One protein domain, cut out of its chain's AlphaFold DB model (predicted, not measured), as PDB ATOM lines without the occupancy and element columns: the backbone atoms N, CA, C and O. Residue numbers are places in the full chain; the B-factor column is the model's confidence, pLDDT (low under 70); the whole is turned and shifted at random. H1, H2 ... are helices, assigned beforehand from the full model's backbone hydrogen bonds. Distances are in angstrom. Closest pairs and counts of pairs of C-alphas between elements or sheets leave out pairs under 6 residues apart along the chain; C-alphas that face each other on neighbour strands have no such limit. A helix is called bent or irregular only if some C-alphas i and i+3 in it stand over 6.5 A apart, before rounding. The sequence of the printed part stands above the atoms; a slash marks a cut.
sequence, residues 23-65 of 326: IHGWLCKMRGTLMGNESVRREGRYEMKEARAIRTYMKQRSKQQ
ATOM      1  N   ILE A  23     -11.526 -43.547 -50.410       95.44
ATOM      2  CA  ILE A  23     -11.138 -42.393 -49.587       95.44
ATOM      3  C   ILE A  23     -12.360 -41.876 -48.831       95.44
ATOM      4  O   ILE A  23     -12.273 -41.679 -47.623       95.44
ATOM      5  N   HIS A  24     -13.501 -41.734 -49.515       95.19
ATOM      6  CA  HIS A  24     -14.740 -41.284 -48.882       95.19
ATOM      7  C   HIS A  24     -15.174 -42.259 -47.781       95.19
ATOM      8  O   HIS A  24     -15.297 -41.856 -46.626       95.19
ATOM      9  N   GLY A  25     -15.204 -43.562 -48.075       96.56
ATOM     10  CA  GLY A  25     -15.566 -44.558 -47.068       96.56
ATOM     11  C   GLY A  25     -14.610 -44.610 -45.870       96.56
ATOM     12  O   GLY A  25     -15.035 -44.878 -44.744       96.56
ATOM     13  N   TRP A  26     -13.321 -44.307 -46.066       97.19
ATOM     14  CA  TRP A  26     -12.366 -44.181 -44.962       97.19
ATOM     15  C   TRP A  26     -12.631 -42.936 -44.104       97.19
ATOM     16  O   TRP A  26     -12.633 -43.047 -42.878       97.19
ATOM     17  N   LEU A  27     -12.922 -41.786 -44.722       96.88
ATOM     18  CA  LEU A  27     -13.285 -40.555 -44.012       96.88
ATOM     19  C   LEU A  27     -14.585 -40.725 -43.220       96.88
ATOM     20  O   LEU A  27     -14.614 -40.408 -42.034       96.88
ATOM     21  N   CYS A  28     -15.625 -41.308 -43.823       96.75
ATOM     22  CA  CYS A  28     -16.880 -41.622 -43.136       96.75
ATOM     23  C   CYS A  28     -16.647 -42.578 -41.961       96.75
ATOM     24  O   CYS A  28     -17.173 -42.372 -40.869       96.75
ATOM     25  N   LYS A  29     -15.774 -43.580 -42.127       97.50
ATOM     26  CA  LYS A  29     -15.387 -44.468 -41.026       97.50
ATOM     27  C   LYS A  29     -14.709 -43.709 -39.880       97.50
ATOM     28  O   LYS A  29     -15.070 -43.938 -38.725       97.50
ATOM     29  N   MET A  30     -13.736 -42.847 -40.172       97.38
ATOM     30  CA  MET A  30     -13.040 -42.059 -39.148       97.38
ATOM     31  C   MET A  30     -14.007 -41.112 -38.440       97.38
ATOM     32  O   MET A  30     -14.081 -41.128 -37.218       97.38
ATOM     33  N   ARG A  31     -14.832 -40.384 -39.196       95.12
ATOM     34  CA  ARG A  31     -15.831 -39.466 -38.645       95.12
ATOM     35  C   ARG A  31     -16.861 -40.177 -37.774       95.12
ATOM     36  O   ARG A  31     -17.125 -39.728 -36.670       95.12
ATOM     37  N   GLY A  32     -17.402 -41.304 -38.231       96.88
ATOM     38  CA  GLY A  32     -18.329 -42.105 -37.429       96.88
ATOM     39  C   GLY A  32     -17.681 -42.666 -36.161       96.88
ATOM     40  O   GLY A  32     -18.362 -42.842 -35.162       96.88
ATOM     41  N   THR A  33     -16.365 -42.907 -36.171       96.50
ATOM     42  CA  THR A  33     -15.627 -43.320 -34.966       96.50
ATOM     43  C   THR A  33     -15.457 -42.148 -33.998       96.50
ATOM     44  O   THR A  33     -15.792 -42.296 -32.833       96.50
ATOM     45  N   LEU A  34     -15.023 -40.982 -34.487       96.06
ATOM     46  CA  LEU A  34     -14.814 -39.779 -33.668       96.06
ATOM     47  C   LEU A  34     -16.120 -39.214 -33.092       96.06
ATOM     48  O   LEU A  34     -16.135 -38.694 -31.989       96.06
ATOM     49  N   MET A  35     -17.228 -39.320 -33.828       95.62
ATOM     50  CA  MET A  35     -18.541 -38.847 -33.376       95.62
ATOM     51  C   MET A  35     -19.335 -39.911 -32.597       95.62
ATOM     52  O   MET A  35     -20.495 -39.672 -32.275       95.62
ATOM     53  N   GLY A  36     -18.786 -41.116 -32.392       96.00
ATOM     54  CA  GLY A  36     -19.526 -42.244 -31.806       96.00
ATOM     55  C   GLY A  36     -20.742 -42.707 -32.630       96.00
ATOM     56  O   GLY A  36     -21.585 -43.456 -32.140       96.00
ATOM     57  N   ASN A  37     -20.859 -42.279 -33.891       97.56
ATOM     58  CA  ASN A  37     -21.990 -42.589 -34.758       97.56
ATOM     59  C   ASN A  37     -21.727 -43.852 -35.601       97.56
ATOM     60  O   ASN A  37     -21.120 -43.820 -36.681       97.56
ATOM     61  N   GLU A  38     -22.225 -44.988 -35.108       97.31
ATOM     62  CA  GLU A  38     -22.017 -46.296 -35.736       97.31
ATOM     63  C   GLU A  38     -22.680 -46.421 -37.118       97.31
ATOM     64  O   GLU A  38     -22.194 -47.204 -37.939       97.31
ATOM     65  N   SER A  39     -23.743 -45.663 -37.420       96.62
ATOM     66  CA  SER A  39     -24.392 -45.728 -38.739       96.62
ATOM     67  C   SER A  39     -23.453 -45.214 -39.834       96.62
ATOM     68  O   SER A  39     -23.153 -45.953 -40.774       96.62
ATOM     69  N   VAL A  40     -22.865 -44.031 -39.632       96.56
ATOM     70  CA  VAL A  40     -21.881 -43.412 -40.539       96.56
ATOM     71  C   VAL A  40     -20.629 -44.283 -40.658       96.56
ATOM     72  O   VAL A  40     -20.090 -44.503 -41.747       96.56
ATOM     73  N   ARG A  41     -20.176 -44.870 -39.540       96.44
ATOM     74  CA  ARG A  41     -19.026 -45.783 -39.557       96.44
ATOM     75  C   ARG A  41     -19.296 -47.031 -40.394       96.44
ATOM     76  O   ARG A  41     -18.406 -47.541 -41.084       96.44
ATOM     77  N   ARG A  42     -20.508 -47.577 -40.299       97.88
ATOM     78  CA  ARG A  42     -20.937 -48.760 -41.046       97.88
ATOM     79  C   ARG A  42     -21.072 -48.453 -42.533       97.88
ATOM     80  O   ARG A  42     -20.592 -49.250 -43.335       97.88
ATOM     81  N   GLU A  43     -21.635 -47.304 -42.882       96.38
ATOM     82  CA  GLU A  43     -21.740 -46.822 -44.259       96.38
ATOM     83  C   GLU A  43     -20.366 -46.696 -44.923       96.38
ATOM     84  O   GLU A  43     -20.122 -47.325 -45.955       96.38
ATOM     85  N   GLY A  44     -19.403 -46.056 -44.250       96.50
ATOM     86  CA  GLY A  44     -18.032 -45.975 -44.758       96.50
ATOM     87  C   GLY A  44     -17.383 -47.350 -44.984       96.50
ATOM     88  O   GLY A  44     -16.674 -47.578 -45.970       96.50
ATOM     89  N   ARG A  45     -17.676 -48.338 -44.122       97.38
ATOM     90  CA  ARG A  45     -17.228 -49.730 -44.326       97.38
ATOM     91  C   ARG A  45     -17.891 -50.392 -45.537       97.38
ATOM     92  O   ARG A  45     -17.220 -51.173 -46.217       97.38
ATOM     93  N   TYR A  46     -19.174 -50.138 -45.785       97.31
ATOM     94  CA  TYR A  46     -19.880 -50.668 -46.954       97.31
ATOM     95  C   TYR A  46     -19.331 -50.080 -48.250       97.31
ATOM     96  O   TYR A  46     -18.995 -50.843 -49.155       97.31
ATOM     97  N   GLU A  47     -19.112 -48.770 -48.298       96.19
ATOM     98  CA  GLU A  47     -18.556 -48.108 -49.475       96.19
ATOM     99  C   GLU A  47     -17.148 -48.630 -49.809       96.19
ATOM    100  O   GLU A  47     -16.838 -48.961 -50.956       96.19
ATOM    101  N   MET A  48     -16.293 -48.823 -48.797       97.50
ATOM    102  CA  MET A  48     -14.976 -49.433 -49.001       97.50
ATOM    103  C   MET A  48     -15.066 -50.867 -49.550       97.50
ATOM    104  O   MET A  48     -14.214 -51.270 -50.351       97.50
ATOM    105  N   LYS A  49     -16.059 -51.661 -49.124       97.44
ATOM    106  CA  LYS A  49     -16.288 -53.019 -49.650       97.44
ATOM    107  C   LYS A  49     -16.747 -52.972 -51.106       97.44
ATOM    108  O   LYS A  49     -16.217 -53.728 -51.921       97.44
ATOM    109  N   GLU A  50     -17.661 -52.071 -51.444       96.88
ATOM    110  CA  GLU A  50     -18.146 -51.883 -52.811       96.88
ATOM    111  C   GLU A  50     -17.020 -51.420 -53.746       96.88
ATOM    112  O   GLU A  50     -16.787 -52.029 -54.793       96.88
ATOM    113  N   ALA A  51     -16.216 -50.442 -53.323       96.31
ATOM    114  CA  ALA A  51     -15.054 -49.980 -54.079       96.31
ATOM    115  C   ALA A  51     -14.051 -51.119 -54.353       96.31
ATOM    116  O   ALA A  51     -13.500 -51.229 -55.454       96.31
ATOM    117  N   ARG A  52     -13.826 -52.013 -53.377       96.75
ATOM    118  CA  ARG A  52     -12.995 -53.217 -53.567       96.75
ATOM    119  C   ARG A  52     -13.625 -54.183 -54.570       96.75
ATOM    120  O   ARG A  52     -12.914 -54.655 -55.458       96.75
ATOM    121  N   ALA A  53     -14.930 -54.433 -54.472       97.12
ATOM    122  CA  ALA A  53     -15.651 -55.303 -55.398       97.12
ATOM    123  C   ALA A  53     -15.550 -54.792 -56.847       97.12
ATOM    124  O   ALA A  53     -15.152 -55.547 -57.739       97.12
ATOM    125  N   ILE A  54     -15.768 -53.492 -57.073       95.94
ATOM    126  CA  ILE A  54     -15.637 -52.855 -58.393       95.94
ATOM    127  C   ILE A  54     -14.221 -53.042 -58.954       95.94
ATOM    128  O   ILE A  54     -14.058 -53.451 -60.106       95.94
ATOM    129  N   ARG A  55     -13.176 -52.819 -58.143       95.44
ATOM    130  CA  ARG A  55     -11.779 -53.035 -58.567       95.44
ATOM    131  C   ARG A  55     -11.513 -54.491 -58.938       95.44
ATOM    132  O   ARG A  55     -10.861 -54.752 -59.950       95.44
ATOM    133  N   THR A  56     -12.017 -55.445 -58.153       97.12
ATOM    134  CA  THR A  56     -11.856 -56.873 -58.467       97.12
ATOM    135  C   THR A  56     -12.575 -57.261 -59.755       97.12
ATOM    136  O   THR A  56     -11.981 -57.947 -60.586       97.12
ATOM    137  N   TYR A  57     -13.789 -56.752 -59.973       96.62
ATOM    138  CA  TYR A  57     -14.560 -56.988 -61.188       96.62
ATOM    139  C   TYR A  57     -13.849 -56.419 -62.424       96.62
ATOM    140  O   TYR A  57     -13.641 -57.134 -63.403       96.62
ATOM    141  N   MET A  58     -13.356 -55.180 -62.358       95.25
ATOM    142  CA  MET A  58     -12.581 -54.566 -63.447       95.25
ATOM    143  C   MET A  58     -11.277 -55.328 -63.736       95.25
ATOM    144  O   MET A  58     -10.900 -55.533 -64.894       95.25
ATOM    145  N   LYS A  59     -10.600 -55.823 -62.692       95.81
ATOM    146  CA  LYS A  59      -9.401 -56.665 -62.828       95.81
ATOM    147  C   LYS A  59      -9.710 -58.021 -63.472       95.81
ATOM    148  O   LYS A  59      -8.893 -58.531 -64.231       95.81
ATOM    149  N   GLN A  60     -10.862 -58.622 -63.186       95.88
ATOM    150  CA  GLN A  60     -11.282 -59.874 -63.821       95.88
ATOM    151  C   GLN A  60     -11.707 -59.652 -65.276       95.88
ATOM    152  O   GLN A  60     -11.255 -60.380 -66.159       95.88
ATOM    153  N   ARG A  61     -12.486 -58.599 -65.545       95.69
ATOM    154  CA  ARG A  61     -12.951 -58.239 -66.890       95.69
ATOM    155  C   ARG A  61     -11.788 -57.938 -67.837       95.69
ATOM    156  O   ARG A  61     -11.744 -58.471 -68.941       95.69
ATOM    157  N   SER A  62     -10.797 -57.170 -67.385       92.50
ATOM    158  CA  SER A  62      -9.587 -56.895 -68.179       92.50
ATOM    159  C   SER A  62      -8.767 -58.157 -68.480       92.50
ATOM    160  O   SER A  62      -8.194 -58.276 -69.562       92.50
ATOM    161  N   LYS A  63      -8.735 -59.143 -67.572       91.81
ATOM    162  CA  LYS A  63      -8.099 -60.447 -67.831       91.81
ATOM    163  C   LYS A  63      -8.876 -61.286 -68.846       91.81
ATOM    164  O   LYS A  63      -8.254 -61.950 -69.668       91.81
ATOM    165  N   GLN A  64     -10.208 -61.265 -68.796       91.31
ATOM    166  CA  GLN A  64     -11.050 -61.979 -69.761       91.31
ATOM    167  C   GLN A  64     -10.898 -61.401 -71.172       91.31
ATOM    168  O   GLN A  64     -10.689 -62.162 -72.112       91.31
ATOM    169  N   GLN A  65     -10.884 -60.071 -71.303       89.19
ATOM    170  CA  GLN A  65     -10.653 -59.404 -72.588       89.19
ATOM    171  C   GLN A  65      -9.289 -59.763 -73.190       89.19
ATOM    172  O   GLN A  65      -9.206 -60.052 -74.379       89.19
TER     173      GLN A  65
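This is residues 23 to 65 of the 326 residues of an uncharacterized protein of Dentipellis fragilis (UniProt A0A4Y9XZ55). One long helix, H2, makes the length of the model, and a much shorter helix, H1, folds back along its first part, making a lopsided helical hairpin. Residues 52 to 65 of H2 stick out beyond the paired part as a free arm. The printed part has 43 residues with two named helices, H1 then H2 along the chain, and no named strand; the class is all helix. It is only just loose, close to extended, with a radius of gyration of the C-alphas of 13.6 A, and its outline is a rod spanning 45 by 14 by 8 A.

H2, residues 38 to 65, is the longest helix, and H1 is residues 23 to 34. H2 touches H1 with residues 38 to 48 alone. The closest C-alphas of the two helices are those of Gly 25 and Gly 44, 3.7 A apart, and 30 pairs of C-alphas are within 8 A. Their lines stand at a shallow tilt of 20 degrees and they run opposite ways, a helical hairpin. Residues 52 to 65, which belong to H2, stand free. In H1 and H2 every O i to N i+4 pair is within hydrogen-bond range.

H2 has 28 residues and measures 40.7 A from C-alpha 38 at (-22.017, -46.296, -35.736) to C-alpha 65 at (-10.653, -59.404, -72.588). H1 has 12 residues and measures 16.5 A from first to last C-alpha; it begins with C-alpha 23 at (-11.138, -42.393, -49.587). Neither helix is bent.

The two C-alphas farthest apart are those of Gly 36 and Gln 65, at 45.1 A. The link from H1 to H2, three residues, is tight. The printed part has no cut. Its mean pLDDT is 96.0, and no printed residue is under 70.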